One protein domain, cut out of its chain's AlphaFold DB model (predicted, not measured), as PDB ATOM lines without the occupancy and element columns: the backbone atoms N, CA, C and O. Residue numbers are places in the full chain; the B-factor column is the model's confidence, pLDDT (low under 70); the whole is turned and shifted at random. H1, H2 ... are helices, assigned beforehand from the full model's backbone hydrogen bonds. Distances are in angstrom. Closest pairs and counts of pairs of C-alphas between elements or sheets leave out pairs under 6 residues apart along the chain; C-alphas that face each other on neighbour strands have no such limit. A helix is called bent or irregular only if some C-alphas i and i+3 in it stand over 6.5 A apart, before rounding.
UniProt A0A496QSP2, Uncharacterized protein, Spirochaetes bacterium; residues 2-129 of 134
ATOM      1  N   PHE A   2     192.423 192.729  83.496       45.25
ATOM      2  CA  PHE A   2     193.145 192.800  84.789       45.25
ATOM      3  C   PHE A   2     193.825 194.147  85.102       45.25
ATOM      4  O   PHE A   2     193.792 194.600  86.244       45.25
ATOM      5  N   LEU A   3     194.382 194.830  84.096       55.59
ATOM      6  CA  LEU A   3     194.980 196.161  84.275       55.59
ATOM      7  C   LEU A   3     193.957 197.208  84.736       55.59
ATOM      8  O   LEU A   3     194.285 198.075  85.540       55.59
ATOM      9  N   PHE A   4     192.708 197.084  84.285       58.00
ATOM     10  CA  PHE A   4     191.630 198.005  84.640       58.00
ATOM     11  C   PHE A   4     191.222 197.846  86.109       58.00
ATOM     12  O   PHE A   4     191.039 198.838  86.806       58.00
ATOM     13  N   LEU A   5     191.182 196.607  86.615       58.53
ATOM     14  CA  LEU A   5     190.910 196.312  88.028       58.53
ATOM     15  C   LEU A   5     192.025 196.829  88.950       58.53
ATOM     16  O   LEU A   5     191.745 197.396  90.003       58.53
ATOM     17  N   ILE A   6     193.288 196.703  88.529       58.44
ATOM     18  CA  ILE A   6     194.445 197.236  89.268       58.44
ATOM     19  C   ILE A   6     194.414 198.769  89.301       58.44
ATOM     20  O   ILE A   6     194.718 199.375  90.334       58.44
ATOM     21  N   PHE A   7     194.039 199.399  88.187       63.19
ATOM     22  CA  PHE A   7     193.937 200.851  88.092       63.19
ATOM     23  C   PHE A   7     192.787 201.392  88.948       63.19
ATOM     24  O   PHE A   7     192.972 202.357  89.686       63.19
ATOM     25  N   ASN A   8     191.633 200.719  88.926       63.78
ATOM     26  CA  ASN A   8     190.461 201.091  89.715       63.78
ATOM     27  C   ASN A   8     190.722 200.931  91.227       63.78
ATOM     28  O   ASN A   8     190.452 201.842  92.007       63.78
ATOM     29  N   TRP A   9     191.390 199.843  91.629       57.84
ATOM     30  CA  TRP A   9     191.847 199.642  93.009       57.84
ATOM     31  C   TRP A   9     192.810 200.745  93.469       57.84
ATOM     32  O   TRP A   9     192.667 201.274  94.572       57.84
ATOM     33  N   ARG A  10     193.776 201.140  92.623       58.94
ATOM     34  CA  ARG A  10     194.696 202.247  92.934       58.94
ATOM     35  C   ARG A  10     193.975 203.587  93.050       58.94
ATOM     36  O   ARG A  10     194.243 204.313  94.006       58.94
ATOM     37  N   GLY A  11     193.070 203.889  92.119       66.12
ATOM     38  CA  GLY A  11     192.271 205.115  92.132       66.12
ATOM     39  C   GLY A  11     191.453 205.234  93.415       66.12
ATOM     40  O   GLY A  11     191.540 206.248  94.102       66.12
ATOM     41  N   GLY A  12     190.768 204.155  93.805       55.22
ATOM     42  CA  GLY A  12     190.008 204.094  95.052       55.22
ATOM     43  C   GLY A  12     190.881 204.330  96.284       55.22
ATOM     44  O   GLY A  12     190.555 205.173  97.113       55.22
ATOM     45  N   THR A  13     192.037 203.664  96.388       63.62
ATOM     46  CA  THR A  13     192.928 203.853  97.547       63.62
ATOM     47  C   THR A  13     193.524 205.260  97.624       63.62
ATOM     48  O   THR A  13     193.597 205.818  98.712       63.62
ATOM     49  N   TYR A  14     193.880 205.865  96.486       62.41
ATOM     50  CA  TYR A  14     194.481 207.201  96.445       62.41
ATOM     51  C   TYR A  14     193.469 208.304  96.778       62.41
ATOM     52  O   TYR A  14     193.775 209.242  97.511       62.41
ATOM     53  N   ILE A  15     192.237 208.176  96.275       61.16
ATOM     54  CA  ILE A  15     191.147 209.115  96.559       61.16
ATOM     55  C   ILE A  15     190.730 209.009  98.031       61.16
ATOM     56  O   ILE A  15     190.579 210.028  98.700       61.16
ATOM     57  N   VAL A  16     190.622 207.792  98.569       59.84
ATOM     58  CA  VAL A  16     190.216 207.558  99.963       59.84
ATOM     59  C   VAL A  16     191.294 207.994 100.965       59.84
ATOM     60  O   VAL A  16     190.953 208.594 101.983       59.84
ATOM     61  N   GLU A  17     192.582 207.780 100.673       62.81
ATOM     62  CA  GLU A  17     193.689 208.293 101.502       62.81
ATOM     63  C   GLU A  17     193.768 209.826 101.493       62.81
ATOM     64  O   GLU A  17     194.145 210.432 102.496       62.81
ATOM     65  N   LYS A  18     193.382 210.467 100.381       58.69
ATOM     66  CA  LYS A  18     193.382 211.929 100.247       58.69
ATOM     67  C   LYS A  18     192.181 212.594 100.934       58.69
ATOM     68  O   LYS A  18     192.321 213.708 101.431       58.69
ATOM     69  N   LEU A  19     191.025 211.928 100.971       61.44
ATOM     70  CA  LEU A  19     189.782 212.459 101.549       61.44
ATOM     71  C   LEU A  19     189.612 212.167 103.045       61.44
ATOM     72  O   LEU A  19     188.972 212.957 103.732       61.44
ATOM     73  N   ASN A  20     190.181 211.080 103.574       48.56
ATOM     74  CA  ASN A  20     189.991 210.696 104.972       48.56
ATOM     75  C   ASN A  20     191.329 210.665 105.731       48.56
ATOM     76  O   ASN A  20     192.105 209.721 105.627       48.56
ATOM     77  N   ARG A  21     191.570 211.667 106.593       48.78
ATOM     78  CA  ARG A  21     192.680 211.680 107.577       48.78
ATOM     79  C   ARG A  21     192.593 210.558 108.630       48.78
ATOM     80  O   ARG A  21     193.439 210.481 109.518       48.78
ATOM     81  N   ARG A  22     191.593 209.676 108.552       44.22
ATOM     82  CA  ARG A  22     191.551 208.411 109.286       44.22
ATOM     83  C   ARG A  22     191.997 207.306 108.341       44.22
ATOM     84  O   ARG A  22     191.321 207.036 107.353       44.22
ATOM     85  N   LYS A  23     193.136 206.674 108.662       50.06
ATOM     86  CA  LYS A  23     193.561 205.398 108.070       50.06
ATOM     87  C   LYS A  23     192.323 204.507 108.053       50.06
ATOM     88  O   LYS A  23     191.865 204.155 109.132       50.06
ATOM     89  N   VAL A  24     191.773 204.206 106.873       46.91
ATOM     90  CA  VAL A  24     190.714 203.198 106.724       46.91
ATOM     91  C   VAL A  24     191.167 202.024 107.568       46.91
ATOM     92  O   VAL A  24     192.273 201.530 107.310       46.91
ATOM     93  N   ASP A  25     190.411 201.679 108.614       49.16
ATOM     94  CA  ASP A  25     190.778 200.589 109.506       49.16
ATOM     95  C   ASP A  25     191.002 199.386 108.613       49.16
ATOM     96  O   ASP A  25     190.092 198.868 107.961       49.16
ATOM     97  N   ARG A  26     192.288 199.075 108.413       59.78
ATOM     98  CA  ARG A  26     192.682 198.159 107.357       59.78
ATOM     99  C   ARG A  26     191.981 196.859 107.698       59.78
ATOM    100  O   ARG A  26     191.968 196.482 108.857       59.78
ATOM    101  N   VAL A  27     191.515 196.116 106.699       60.75
ATOM    102  CA  VAL A  27     191.074 194.712 106.860       60.75
ATOM    103  C   VAL A  27     192.072 193.888 107.704       60.75
ATOM    104  O   VAL A  27     191.716 192.913 108.348       60.75
ATOM    105  N   ILE A  28     193.330 194.336 107.772       61.69
ATOM    106  CA  ILE A  28     194.346 193.879 108.720       61.69
ATOM    107  C   ILE A  28     193.874 193.908 110.186       61.69
ATOM    108  O   ILE A  28     194.224 192.993 110.899       61.69
ATOM    109  N   ASN A  29     193.099 194.862 110.678       69.00
ATOM    110  CA  ASN A  29     192.693 194.929 112.086       69.00
ATOM    111  C   ASN A  29     191.383 194.183 112.381       69.00
ATOM    112  O   ASN A  29     190.947 194.164 113.529       69.00
ATOM    113  N   PHE A  30     190.751 193.575 111.372       75.88
ATOM    114  CA  PHE A  30     189.525 192.813 111.577       75.88
ATOM    115  C   PHE A  30     189.826 191.517 112.344       75.88
ATOM    116  O   PHE A  30     190.667 190.718 111.924       75.88
ATOM    117  N   PHE A  31     189.139 191.325 113.469       78.88
ATOM    118  CA  PHE A  31     189.293 190.177 114.357       78.88
ATOM    119  C   PHE A  31     187.916 189.687 114.798       78.88
ATOM    120  O   PHE A  31     187.127 190.478 115.316       78.88
ATOM    121  N   MET A  32     187.636 188.394 114.612       81.12
ATOM    122  CA  MET A  32     186.424 187.790 115.156       81.12
ATOM    123  C   MET A  32     186.636 187.305 116.591       81.12
ATOM    124  O   MET A  32     187.634 186.636 116.864       81.12
ATOM    125  N   PRO A  33     185.692 187.578 117.511       83.12
ATOM    126  CA  PRO A  33     185.705 186.986 118.840       83.12
ATOM    127  C   PRO A  33     185.674 185.456 118.768       83.12
ATOM    128  O   PRO A  33     184.924 184.885 117.982       83.12
ATOM    129  N   GLU A  34     186.403 184.787 119.658       83.25
ATOM    130  CA  GLU A  34     186.471 183.318 119.723       83.25
ATOM    131  C   GLU A  34     185.091 182.656 119.869       83.25
ATOM    132  O   GLU A  34     184.809 181.632 119.251       83.25
ATOM    133  N   LYS A  35     184.173 183.303 120.600       86.81
ATOM    134  CA  LYS A  35     182.787 182.837 120.776       86.81
ATOM    135  C   LYS A  35     182.018 182.700 119.452       86.81
ATOM    136  O   LYS A  35     181.063 181.934 119.396       86.81
ATOM    137  N   MET A  36     182.428 183.415 118.401       87.50
ATOM    138  CA  MET A  36     181.783 183.383 117.082       87.50
ATOM    139  C   MET A  36     182.136 182.134 116.255       87.50
ATOM    140  O   MET A  36     181.513 181.915 115.217       87.50
ATOM    141  N   ILE A  37     183.044 181.267 116.733       89.75
ATOM    142  CA  ILE A  37     183.246 179.934 116.140       89.75
ATOM    143  C   ILE A  37     181.964 179.107 116.245       89.75
ATOM    144  O   ILE A  37     181.630 178.370 115.321       89.75
ATOM    145  N   TRP A  38     181.241 179.205 117.362       91.62
ATOM    146  CA  TRP A  38     180.103 178.327 117.631       91.62
ATOM    147  C   TRP A  38     178.965 178.493 116.618       91.62
ATOM    148  O   TRP A  38     178.555 177.482 116.055       91.62
ATOM    149  N   PRO A  39     178.496 179.716 116.293       90.50
ATOM    150  CA  PRO A  39     177.535 179.915 115.209       90.50
ATOM    151  C   PRO A  39     177.998 179.355 113.862       90.50
ATOM    152  O   PRO A  39     177.181 178.779 113.145       90.50
ATOM    153  N   LEU A  40     179.289 179.477 113.524       90.19
ATOM    154  CA  LEU A  40     179.847 178.879 112.310       90.19
ATOM    155  C   LEU A  40     179.708 177.351 112.365       90.19
ATOM    156  O   LEU A  40     179.106 176.767 111.470       90.19
ATOM    157  N   LEU A  41     180.201 176.704 113.424       91.75
ATOM    158  CA  LEU A  41     180.150 175.245 113.563       91.75
ATOM    159  C   LEU A  41     178.718 174.708 113.571       91.75
ATOM    160  O   LEU A  41     178.425 173.756 112.856       91.75
ATOM    161  N   VAL A  42     177.819 175.338 114.331       94.25
ATOM    162  CA  VAL A  42     176.404 174.950 114.406       94.25
ATOM    163  C   VAL A  42     175.737 175.086 113.041       94.25
ATOM    164  O   VAL A  42     175.024 174.180 112.620       94.25
ATOM    165  N   SER A  43     176.001 176.175 112.319       93.00
ATOM    166  CA  SER A  43     175.399 176.386 111.001       93.00
ATOM    167  C   SER A  43     175.912 175.386 109.973       93.00
ATOM    168  O   SER A  43     175.127 174.831 109.217       93.00
ATOM    169  N   TRP A  44     177.214 175.100 109.974       91.69
ATOM    170  CA  TRP A  44     177.801 174.112 109.071       91.69
ATOM    171  C   TRP A  44     177.389 172.675 109.413       91.69
ATOM    172  O   TRP A  44     177.164 171.881 108.502       91.69
ATOM    173  N   ALA A  45     177.206 172.347 110.696       93.00
ATOM    174  CA  ALA A  45     176.599 171.084 111.112       93.00
ATOM    175  C   ALA A  45     175.137 170.987 110.647       93.00
ATOM    176  O   ALA A  45     174.732 169.956 110.119       93.00
ATOM    177  N   GLY A  46     174.370 172.076 110.766       91.75
ATOM    178  CA  GLY A  46     173.006 172.172 110.245       91.75
ATOM    179  C   GLY A  46     172.938 171.956 108.732       91.75
ATOM    180  O   GLY A  46     172.143 171.143 108.278       91.75
ATOM    181  N   ILE A  47     173.829 172.592 107.960       92.19
ATOM    182  CA  ILE A  47     173.974 172.375 106.507       92.19
ATOM    183  C   ILE A  47     174.309 170.911 106.189       92.19
ATOM    184  O   ILE A  47     173.814 170.345 105.215       92.19
ATOM    185  N   PHE A  48     175.170 170.282 106.992       93.00
ATOM    186  CA  PHE A  48     175.519 168.879 106.796       93.00
ATOM    187  C   PHE A  48     174.306 167.971 107.017       93.00
ATOM    188  O   PHE A  48     174.057 167.103 106.190       93.00
ATOM    189  N   ILE A  49     173.529 168.203 108.078       93.00
ATOM    190  CA  ILE A  49     172.295 167.456 108.371       93.00
ATOM    191  C   ILE A  49     171.236 167.696 107.285       93.00
ATOM    192  O   ILE A  49     170.601 166.742 106.839       93.00
ATOM    193  N   ASP A  50     171.087 168.939 106.823       92.62
ATOM    194  CA  ASP A  50     170.178 169.331 105.738       92.62
ATOM    195  C   ASP A  50     170.406 168.505 104.469       92.62
ATOM    196  O   ASP A  50     169.460 168.039 103.841       92.62
ATOM    197  N   ARG A  51     171.670 168.200 104.152       90.44
ATOM    198  CA  ARG A  51     172.022 167.358 103.002       90.44
ATOM    199  C   ARG A  51     171.523 165.906 103.111       90.44
ATOM    200  O   ARG A  51     171.439 165.244 102.080       90.44
ATOM    201  N   PHE A  52     171.201 165.407 104.306       92.94
ATOM    202  CA  PHE A  52     170.666 164.051 104.503       92.94
ATOM    203  C   PHE A  52     169.164 164.018 104.790       92.94
ATOM    204  O   PHE A  52     168.512 163.046 104.418       92.94
ATOM    205  N   LEU A  53     168.634 165.031 105.481       89.75
ATOM    206  CA  LEU A  53     167.265 165.026 106.005       89.75
ATOM    207  C   LEU A  53     166.329 166.055 105.352       89.75
ATOM    208  O   LEU A  53     165.167 166.080 105.736       89.75
ATOM    209  N   ASP A  54     166.813 166.868 104.402       87.06
ATOM    210  CA  ASP A  54     166.065 167.931 103.702       87.06
ATOM    211  C   ASP A  54     165.208 168.782 104.659       87.06
ATOM    212  O   ASP A  54     163.994 168.621 104.796       87.06
ATOM    213  N   LEU A  55     165.865 169.694 105.382       86.31
ATOM    214  CA  LEU A  55     165.251 170.479 106.458       86.31
ATOM    215  C   LEU A  55     164.398 171.654 105.933       86.31
ATOM    216  O   LEU A  55     163.891 172.456 106.729       86.31
ATOM    217  N   GLY A  56     164.253 171.802 104.612       90.50
ATOM    218  CA  GLY A  56     163.458 172.848 103.971       90.50
ATOM    219  C   GLY A  56     163.862 174.263 104.406       90.50
ATOM    220  O   GLY A  56     164.999 174.699 104.226       90.50
ATOM    221  N   LEU A  57     162.924 175.009 105.005       89.69
ATOM    222  CA  LEU A  57     163.144 176.397 105.449       89.69
ATOM    223  C   LEU A  57     164.290 176.546 106.460       89.69
ATOM    224  O   LEU A  57     165.010 177.547 106.431       89.69
ATOM    225  N   LEU A  58     164.484 175.553 107.331       89.50
ATOM    226  CA  LEU A  58     165.581 175.561 108.299       89.50
ATOM    227  C   LEU A  58     166.937 175.363 107.615       89.50
ATOM    228  O   LEU A  58     167.908 176.014 108.003       89.50
ATOM    229  N   GLY A  59     166.989 174.545 106.560       89.62
ATOM    230  CA  GLY A  59     168.175 174.381 105.719       89.62
ATOM    231  C   GLY A  59     168.653 175.721 105.166       89.62
ATOM    232  O   GLY A  59     169.806 176.110 105.365       89.62
ATOM    233  N   TYR A  60     167.745 176.509 104.581       91.62
ATOM    234  CA  TYR A  60     168.075 177.845 104.070       91.62
ATOM    235  C   TYR A  60     168.604 178.794 105.153       91.62
ATOM    236  O   TYR A  60     169.529 179.567 104.885       91.62
ATOM    237  N   ALA A  61     168.061 178.744 106.373       92.75
ATOM    238  CA  ALA A  61     168.558 179.554 107.482       92.75
ATOM    239  C   ALA A  61     170.009 179.186 107.835       92.75
ATOM    240  O   ALA A  61     170.862 180.073 107.931       92.75
ATOM    241  N   PHE A  62     170.321 177.890 107.940       93.19
ATOM    242  CA  PHE A  62     171.683 177.422 108.200       93.19
ATOM    243  C   PHE A  62     172.658 177.795 107.080       93.19
ATOM    244  O   PHE A  62     173.754 178.274 107.371       93.19
ATOM    245  N   TRP A  63     172.255 177.671 105.812       93.44
ATOM    246  CA  TRP A  63     173.065 178.093 104.665       93.44
ATOM    247  C   TRP A  63     173.399 179.583 104.687       93.44
ATOM    248  O   TRP A  63     174.540 179.964 104.416       93.44
ATOM    249  N   ASN A  64     172.433 180.430 105.044       94.12
ATOM    250  CA  ASN A  64     172.644 181.871 105.150       94.12
ATOM    251  C   ASN A  64     173.600 182.212 106.291       94.12
ATOM    252  O   ASN A  64     174.610 182.880 106.071       94.12
ATOM    253  N   VAL A  65     173.318 181.721 107.500       93.25
ATOM    254  CA  VAL A  65     174.157 182.000 108.672       93.25
ATOM    255  C   VAL A  65     175.570 181.453 108.454       93.25
ATOM    256  O   VAL A  65     176.546 182.185 108.622       93.25
ATOM    257  N   GLY A  66     175.697 180.211 107.981       92.75
ATOM    258  CA  GLY A  66     176.979 179.575 107.680       92.75
ATOM    259  C   GLY A  66     177.800 180.360 106.658       92.75
ATOM    260  O   GLY A  66     178.998 180.556 106.860       92.75
ATOM    261  N   SER A  67     177.152 180.871 105.608       91.94
ATOM    262  CA  SER A  67     177.796 181.668 104.557       91.94
ATOM    263  C   SER A  67     178.222 183.052 105.053       91.94
ATOM    264  O   SER A  67     179.328 183.495 104.744       91.94
ATOM    265  N   ILE A  68     177.399 183.718 105.872       92.25
ATOM    266  CA  ILE A  68     177.748 185.002 106.503       92.25
ATOM    267  C   ILE A  68     179.001 184.835 107.366       92.25
ATOM    268  O   ILE A  68     179.971 185.576 107.193       92.25
ATOM    269  N   PHE A  69     179.027 183.837 108.252       91.12
ATOM    270  CA  PHE A  69     180.200 183.594 109.091       91.12
ATOM    271  C   PHE A  69     181.423 183.169 108.274       91.12
ATOM    272  O   PHE A  69     182.527 183.616 108.578       91.12
ATOM    273  N   LEU A  70     181.248 182.392 107.200       91.38
ATOM    274  CA  LEU A  70     182.337 182.047 106.287       91.38
ATOM    275  C   LEU A  70     182.974 183.306 105.673       91.38
ATOM    276  O   LEU A  70     184.196 183.439 105.669       91.38
ATOM    277  N   VAL A  71     182.165 184.267 105.215       90.25
ATOM    278  CA  VAL A  71     182.658 185.549 104.681       90.25
ATOM    279  C   VAL A  71     183.385 186.355 105.758       90.25
ATOM    280  O   VAL A  71     184.454 186.906 105.497       90.25
ATOM    281  N   LEU A  72     182.852 186.403 106.979       90.44
ATOM    282  CA  LEU A  72     183.480 187.132 108.083       90.44
ATOM    283  C   LEU A  72     184.848 186.540 108.451       90.44
ATOM    284  O   LEU A  72     185.827 187.278 108.588       90.44
ATOM    285  N   TYR A  73     184.958 185.214 108.529       90.25
ATOM    286  CA  TYR A  73     186.246 184.551 108.726       90.25
ATOM    287  C   TYR A  73     187.173 184.710 107.517       90.25
ATOM    288  O   TYR A  73     188.377 184.882 107.695       90.25
ATOM    289  N   ALA A  74     186.647 184.754 106.291       89.69
ATOM    290  CA  ALA A  74     187.455 185.047 105.111       89.69
ATOM    291  C   ALA A  74     188.071 186.455 105.171       89.69
ATOM    292  O   ALA A  74     189.243 186.631 104.837       89.69
ATOM    293  N   LEU A  75     187.329 187.459 105.656       89.12
ATOM    294  CA  LEU A  75     187.856 188.811 105.878       89.12
ATOM    295  C   LEU A  75     189.007 188.812 106.891       89.12
ATOM    296  O   LEU A  75     190.037 189.447 106.645       89.12
ATOM    297  N   GLN A  76     188.872 188.063 107.989       89.25
ATOM    298  CA  GLN A  76     189.957 187.875 108.956       89.25
ATOM    299  C   GLN A  76     191.174 187.193 108.312       89.25
ATOM    300  O   GLN A  76     192.298 187.680 108.474       89.25
ATOM    301  N   GLY A  77     190.954 186.141 107.517       88.62
ATOM    302  CA  GLY A  77     191.989 185.438 106.756       88.62
ATOM    303  C   GLY A  77     192.753 186.353 105.794       88.62
ATOM    304  O   GLY A  77     193.983 186.380 105.783       88.62
ATOM    305  N   ILE A  78     192.044 187.204 105.048       88.31
ATOM    306  CA  ILE A  78     192.652 188.233 104.185       88.31
ATOM    307  C   ILE A  78     193.471 189.232 105.013       88.31
ATOM    308  O   ILE A  78     194.543 189.672 104.586       88.31
ATOM    309  N   GLY A  79     192.982 189.606 106.197       86.25
ATOM    310  CA  GLY A  79     193.709 190.454 107.136       86.25
ATOM    311  C   GLY A  79     195.047 189.842 107.561       86.25
ATOM    312  O   GLY A  79     196.061 190.546 107.573       86.25
ATOM    313  N   ILE A  80     195.060 188.539 107.846       86.44
ATOM    314  CA  ILE A  80     196.257 187.780 108.236       86.44
ATOM    315  C   ILE A  80     197.210 187.641 107.053       86.44
ATOM    316  O   ILE A  80     198.390 187.939 107.200       86.44
ATOM    317  N   LEU A  81     196.720 187.303 105.857       87.12
ATOM    318  CA  LEU A  81     197.534 187.272 104.635       87.12
ATOM    319  C   LEU A  81     198.256 188.604 104.405       87.12
ATOM    320  O   LEU A  81     199.463 188.639 104.170       87.12
ATOM    321  N   LYS A  82     197.542 189.727 104.548       84.19
ATOM    322  CA  LYS A  82     198.143 191.066 104.459       84.19
ATOM    323  C   LYS A  82     199.177 191.314 105.559       84.19
ATOM    324  O   LYS A  82     200.194 191.954 105.284       84.19
ATOM    325  N   TYR A  83     198.929 190.849 106.783       84.69
ATOM    326  CA  TYR A  83     199.895 190.928 107.878       84.69
ATOM    327  C   TYR A  83     201.163 190.120 107.560       84.69
ATOM    328  O   TYR A  83     202.255 190.676 107.629       84.69
ATOM    329  N   LEU A  84     201.029 188.872 107.105       84.94
ATOM    330  CA  LEU A  84     202.150 188.005 106.730       84.94
ATOM    331  C   LEU A  84     202.959 188.590 105.566       84.94
ATOM    332  O   LEU A  84     204.184 188.633 105.631       84.94
ATOM    333  N   PHE A  85     202.303 189.143 104.542       86.50
ATOM    334  CA  PHE A  85     203.004 189.824 103.447       86.50
ATOM    335  C   PHE A  85     203.832 191.020 103.918       86.50
ATOM    336  O   PHE A  85     204.877 191.309 103.332       86.50
ATOM    337  N   ASN A  86     203.373 191.737 104.948       84.31
ATOM    338  CA  ASN A  86     204.146 192.818 105.553       84.31
ATOM    339  C   ASN A  86     205.284 192.273 106.418       84.31
ATOM    340  O   ASN A  86     206.401 192.755 106.292       84.31
ATOM    341  N   ARG A  87     205.020 191.250 107.239       83.88
ATOM    342  CA  ARG A  87     206.010 190.633 108.128       83.88
ATOM    343  C   ARG A  87     207.202 190.048 107.370       83.88
ATOM    344  O   ARG A  87     208.339 190.272 107.760       83.88
ATOM    345  N   TYR A  88     206.945 189.334 106.278       85.88
ATOM    346  CA  TYR A  88     207.981 188.696 105.461       85.88
ATOM    347  C   TYR A  88     208.501 189.589 104.321       85.88
ATOM    348  O   TYR A  88     209.145 189.092 103.403       85.88
ATOM    349  N   ASN A  89     208.208 190.898 104.336       85.50
ATOM    350  CA  ASN A  89     208.662 191.860 103.319       85.50
ATOM    351  C   ASN A  89     208.391 191.428 101.864       85.50
ATOM    352  O   ASN A  89     209.192 191.679 100.962       85.50
ATOM    353  N   PHE A  90     207.232 190.809 101.606       81.81
ATOM    354  CA  PHE A  90     206.849 190.413 100.249       81.81
ATOM    355  C   PHE A  90     206.837 191.629  99.324       81.81
ATOM    356  O   PHE A  90     206.148 192.621  99.606       81.81
ATOM    357  N   SER A  91     207.539 191.517  98.193       84.81
ATOM    358  CA  SER A  91     207.597 192.572  97.182       84.81
ATOM    359  C   SER A  91     206.198 192.917  96.662       84.81
ATOM    360  O   SER A  91     205.283 192.083  96.640       84.81
ATOM    361  N   ARG A  92     206.013 194.158  96.198       77.94
ATOM    362  CA  ARG A  92     204.727 194.613  95.646       77.94
ATOM    363  C   ARG A  92     204.265 193.737  94.480       77.94
ATOM    364  O   ARG A  92     203.069 193.489  94.356       77.94
ATOM    365  N   LEU A  93     205.209 193.260  93.669       79.06
ATOM    366  CA  LEU A  93     204.947 192.383  92.534       79.06
ATOM    367  C   LEU A  93     204.402 191.031  93.014       79.06
ATOM    368  O   LEU A  93     203.348 190.596  92.560       79.06
ATOM    369  N   THR A  94     205.057 190.420  94.005       82.25
ATOM    370  CA  THR A  94     204.652 189.123  94.569       82.25
ATOM    371  C   THR A  94     203.250 189.183  95.174       82.25
ATOM    372  O   THR A  94     202.445 188.286  94.953       82.25
ATOM    373  N   ARG A  95     202.907 190.274  95.874       84.44
ATOM    374  CA  ARG A  95     201.553 190.474  96.426       84.44
ATOM    375  C   ARG A  95     200.482 190.521  95.337       84.44
ATOM    376  O   ARG A  95     199.404 189.963  95.521       84.44
ATOM    377  N   VAL A  96     200.772 191.188  94.216       83.88
ATOM    378  CA  VAL A  96     199.861 191.253  93.066       83.88
ATOM    379  C   VAL A  96     199.719 189.876  92.429       83.88
ATOM    380  O   VAL A  96     198.593 189.448  92.210       83.88
ATOM    381  N   PHE A  97     200.817 189.153  92.203       86.06
ATOM    382  CA  PHE A  97     200.765 187.800  91.645       86.06
ATOM    383  C   PHE A  97     199.967 186.830  92.514       86.06
ATOM    384  O   PHE A  97     199.131 186.109  91.982       86.06
ATOM    385  N   ILE A  98     200.152 186.849  93.837       87.56
ATOM    386  CA  ILE A  98     199.364 186.003  94.745       87.56
ATOM    387  C   ILE A  98     197.884 186.400  94.702       87.56
ATOM    388  O   ILE A  98     197.022 185.534  94.607       87.56
ATOM    389  N   GLY A  99     197.577 187.701  94.715       87.44
ATOM    390  CA  GLY A  99     196.197 188.178  94.581       87.44
ATOM    391  C   GLY A  99     195.546 187.737  93.268       87.44
ATOM    392  O   GLY A  99     194.418 187.257  93.274       87.44
ATOM    393  N   LEU A 100     196.271 187.841  92.153       87.75
ATOM    394  CA  LEU A 100     195.824 187.366  90.843       87.75
ATOM    395  C   LEU A 100     195.616 185.852  90.836       87.75
ATOM    396  O   LEU A 100     194.586 185.396  90.354       87.75
ATOM    397  N   ALA A 101     196.550 185.086  91.402       88.50
ATOM    398  CA  ALA A 101     196.443 183.636  91.503       88.50
ATOM    399  C   ALA A 101     195.194 183.222  92.294       88.50
ATOM    400  O   ALA A 101     194.439 182.382  91.818       88.50
ATOM    401  N   LEU A 102     194.918 183.862  93.437       89.31
ATOM    402  CA  LEU A 102     193.710 183.602  94.228       89.31
ATOM    403  C   LEU A 102     192.426 183.904  93.445       89.31
ATOM    404  O   LEU A 102     191.474 183.131  93.507       89.31
ATOM    405  N   VAL A 103     192.402 185.003  92.682       89.81
ATOM    406  CA  VAL A 103     191.255 185.344  91.826       89.81
ATOM    407  C   VAL A 103     191.084 184.311  90.715       89.81
ATOM    408  O   VAL A 103     189.976 183.837  90.506       89.81
ATOM    409  N   ILE A 104     192.161 183.919  90.032       90.62
ATOM    410  CA  ILE A 104     192.118 182.904  88.966       90.62
ATOM    411  C   ILE A 104     191.636 181.558  89.521       90.62
ATOM    412  O   ILE A 104     190.761 180.933  88.930       90.62
ATOM    413  N   MET A 105     192.152 181.143  90.680       90.56
ATOM    414  CA  MET A 105     191.738 179.914  91.361       90.56
ATOM    415  C   MET A 105     190.246 179.908  91.698       90.56
ATOM    416  O   MET A 105     189.623 178.855  91.635       90.56
ATOM    417  N   LEU A 106     189.647 181.067  91.997       89.81
ATOM    418  CA  LEU A 106     188.215 181.178  92.279       89.81
ATOM    419  C   LEU A 106     187.333 180.841  91.063       89.81
ATOM    420  O   LEU A 106     186.224 180.337  91.232       89.81
ATOM    421  N   PHE A 107     187.822 181.091  89.847       90.69
ATOM    422  CA  PHE A 107     187.107 180.771  88.607       90.69
ATOM    423  C   PHE A 107     187.387 179.357  88.095       90.69
ATOM    424  O   PHE A 107     186.739 178.925  87.144       90.69
ATOM    425  N   TRP A 108     188.324 178.629  88.706       92.25
ATOM    426  CA  TRP A 108     188.658 177.269  88.300       92.25
ATOM    427  C   TRP A 108     187.830 176.256  89.111       92.25
ATOM    428  O   TRP A 108     187.999 176.173  90.333       92.25
ATOM    429  N   PRO A 109     186.939 175.470  88.473       89.56
ATOM    430  CA  PRO A 109     186.137 174.470  89.173       89.56
ATOM    431  C   PRO A 109     187.004 173.483  89.964       89.56
ATOM    432  O   PRO A 109     188.032 173.018  89.474       89.56
ATOM    433  N   GLY A 110     186.603 173.176  91.198       88.19
ATOM    434  CA  GLY A 110     187.319 172.269  92.101       88.19
ATOM    435  C   GLY A 110     188.435 172.953  92.893       88.19
ATOM    436  O   GLY A 110     188.518 172.774  94.105       88.19
ATOM    437  N   VAL A 111     189.243 173.802  92.248       90.25
ATOM    438  CA  VAL A 111     190.287 174.593  92.932       90.25
ATOM    439  C   VAL A 111     189.679 175.769  93.696       90.25
ATOM    440  O   VAL A 111     190.169 176.140  94.760       90.25
ATOM    441  N   ASN A 112     188.570 176.324  93.206       91.19
ATOM    442  CA  ASN A 112     187.845 177.408  93.862       91.19
ATOM    443  C   ASN A 112     187.450 177.086  95.311       91.19
ATOM    444  O   ASN A 112     187.474 177.978  96.156       91.19
ATOM    445  N   LEU A 113     187.178 175.815  95.625       89.62
ATOM    446  CA  LEU A 113     186.911 175.348  96.985       89.62
ATOM    447  C   LEU A 113     188.094 175.596  97.926       89.62
ATOM    448  O   LEU A 113     187.875 175.957  99.079       89.62
ATOM    449  N   LEU A 114     189.337 175.489  97.445       90.12
ATOM    450  CA  LEU A 114     190.521 175.803  98.252       90.12
ATOM    451  C   LEU A 114     190.565 177.280  98.635       90.12
ATOM    452  O   LEU A 114     190.995 177.612  99.732       90.12
ATOM    453  N   VAL A 115     190.103 178.175  97.764       90.69
ATOM    454  CA  VAL A 115     190.042 179.611  98.066       90.69
ATOM    455  C   VAL A 115     188.865 179.906  98.994       90.69
ATOM    456  O   VAL A 115     189.037 180.568 100.018       90.69
ATOM    457  N   ILE A 116     187.686 179.377  98.655       89.75
ATOM    458  CA  ILE A 116     186.431 179.596  99.381       89.75
ATOM    459  C   ILE A 116     186.507 179.048 100.802       89.75
ATOM    460  O   ILE A 116     185.976 179.685 101.700       89.75
ATOM    461  N   VAL A 117     187.162 177.905 101.018       90.12
ATOM    462  CA  VAL A 117     187.310 177.284 102.341       90.12
ATOM    463  C   VAL A 117     188.637 177.668 102.987       90.12
ATOM    464  O   VAL A 117     188.667 177.987 104.171       90.12
ATOM    465  N   GLY A 118     189.737 177.693 102.232       91.31
ATOM    466  CA  GLY A 118     191.078 177.905 102.779       91.31
ATOM    467  C   GLY A 118     191.307 179.308 103.333       91.31
ATOM    468  O   GLY A 118     191.930 179.443 104.384       91.31
ATOM    469  N   ILE A 119     190.771 180.358 102.696       91.88
ATOM    470  CA  ILE A 119     190.877 181.724 103.236       91.88
ATOM    471  C   ILE A 119     190.121 181.856 104.573       91.88
ATOM    472  O   ILE A 119     190.731 182.323 105.537       91.88
ATOM    473  N   PRO A 120     188.842 181.451 104.693       90.81
ATOM    474  CA  PRO A 120     188.173 181.443 105.990       90.81
ATOM    475  C   PRO A 120     188.828 180.506 106.994       90.81
ATOM    476  O   PRO A 120     188.963 180.899 108.145       90.81
ATOM    477  N   ALA A 121     189.290 179.321 106.589       90.62
ATOM    478  CA  ALA A 121     189.997 178.405 107.484       90.62
ATOM    479  C   ALA A 121     191.258 179.053 108.076       90.62
ATOM    480  O   ALA A 121     191.511 178.899 109.267       90.62
ATOM    481  N   LEU A 122     191.990 179.844 107.285       90.69
ATOM    482  CA  LEU A 122     193.114 180.655 107.762       90.69
ATOM    483  C   LEU A 122     192.664 181.762 108.734       90.69
ATOM    484  O   LEU A 122     193.376 182.106 109.673       90.69
ATOM    485  N   GLY A 123     191.468 182.317 108.538       88.19
ATOM    486  CA  GLY A 123     190.844 183.236 109.490       88.19
ATOM    487  C   GLY A 123     190.472 182.571 110.815       88.19
ATOM    488  O   GLY A 123     190.741 183.133 111.874       88.19
ATOM    489  N   VAL A 124     189.887 181.372 110.760       90.25
ATOM    490  CA  VAL A 124     189.545 180.571 111.943       90.25
ATOM    491  C   VAL A 124     190.823 180.122 112.660       90.25
ATOM    492  O   VAL A 124     190.875 180.174 113.887       90.25
ATOM    493  N   SER A 125     191.882 179.752 111.929       90.62
ATOM    494  CA  SER A 125     193.113 179.233 112.532       90.62
ATOM    495  C   SER A 125     193.861 180.245 113.404       90.62
ATOM    496  O   SER A 125     194.553 179.833 114.334       90.62
ATOM    497  N   GLU A 126     193.657 181.551 113.194       87.88
ATOM    498  CA  GLU A 126     194.171 182.621 114.069       87.88
ATOM    499  C   GLU A 126     193.681 182.513 115.514       87.88
ATOM    500  O   GLU A 126     194.343 183.007 116.427       87.88
ATOM    501  N   LEU A 127     192.529 181.875 115.738       85.50
ATOM    502  CA  LEU A 127     191.979 181.704 117.081       85.50
ATOM    503  C   LEU A 127     192.851 180.775 117.936       85.50
ATOM    504  O   LEU A 127     192.992 181.016 119.134       85.50
ATOM    505  N   TRP A 128     193.521 179.800 117.315       85.94
ATOM    506  CA  TRP A 128     194.471 178.910 117.994       85.94
ATOM    507  C   TRP A 128     195.921 179.360 117.804       85.94
ATOM    508  O   TRP A 128     196.672 179.499 118.770       85.94
ATOM    509  N   ILE A 129     196.317 179.627 116.560       80.75
ATOM    510  CA  ILE A 129     197.671 180.018 116.174       80.75
ATOM    511  C   ILE A 129     197.640 181.525 115.946       80.75
ATOM    512  O   ILE A 129     197.352 181.983 114.851       80.75
TER     513      ILE A 129
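Overview. This is residues 2 to 129 of the 134 residues of an uncharacterized protein of Spirochaetes bacterium (UniProt A0A496QSP2). One long helix, H3, is the backbone of the shape: H2 makes a steeply tilted hairpin with its first part, and H5 crosses it near its middle. H4 runs back from the far end of H3 to the start of H5, so that the second half of H3, H4 and H5 make a loose triangle, while H1 is set off from the other helices on a long link, with residues 7 to 12 and 17 to 23 sticking out. The printed part has 128 residues, with five named helices in the order H1 to H5 and no named strand; its class is all helix. The whole is loose, with a radius of gyration of the C-alphas of 17.4 A, and elongated, spanning 52 by 32 by 29 A.

Along the chain. H1, residues 2 to 19, begins with C-alpha 2 at (193.145, 192.800, 84.789) and is 26.1 A long. H2, residues 34 to 53, is 29.9 A long; it is neither bent nor irregular, but only just: C-alphas 35 and 38 are 6.1 A apart. H3, residues 57 to 87, runs 45.2 A from C-alpha 57 at (163.144, 176.397, 105.449). H4 is residues 92 to 107, 23.5 A. H5, residues 112 to 125, 19.5 A, ends with C-alpha 125 at (193.113, 179.233, 112.532); it too is only just neither bent nor irregular, with C-alphas 116 and 119 6.3 A apart.

Arrangement. H1 touches no helix and is apart from H2, H3, H4 and H5. H2 and H3 touch as a helical hairpin, opposite ways at a steep tilt of 44 degrees; the closest C-alphas are those of Ser 43 and Phe 62, 4.8 A, and H3 takes part with residues 59 to 70 alone. H5 touches residues 70 to 80 of H3, about perpendicular at 73 degrees, with the C-alphas of Gly 77 and Gly 123 closest at 3.7 A. H3 and H4 are close but not clearly touching; their closest C-alphas, those of Phe 85 and Arg 95, are 7.2 A apart. H4 touches H5 through residues 102 to 106 and 112 to 116, closest at the C-alphas of Leu 106 and Asn 112, 4.1 A, at a steep tilt of 59 degrees. Every O i to N i+4 pair is within hydrogen-bond range in H1 and H3; the counts are 12 of 16 in H2, 11 of 12 in H4 and 9 of 10 in H5.

Size, cuts and confidence. The C-alphas farthest apart, those of Lys 18 and Leu 53, are 54.0 A apart. The printed part has no cut. The link from H1 to H2, residues 20 to 33, is long; the other three are tight. The mean pLDDT of the printed part is 81.8, and residues 2 to 29 are under 70.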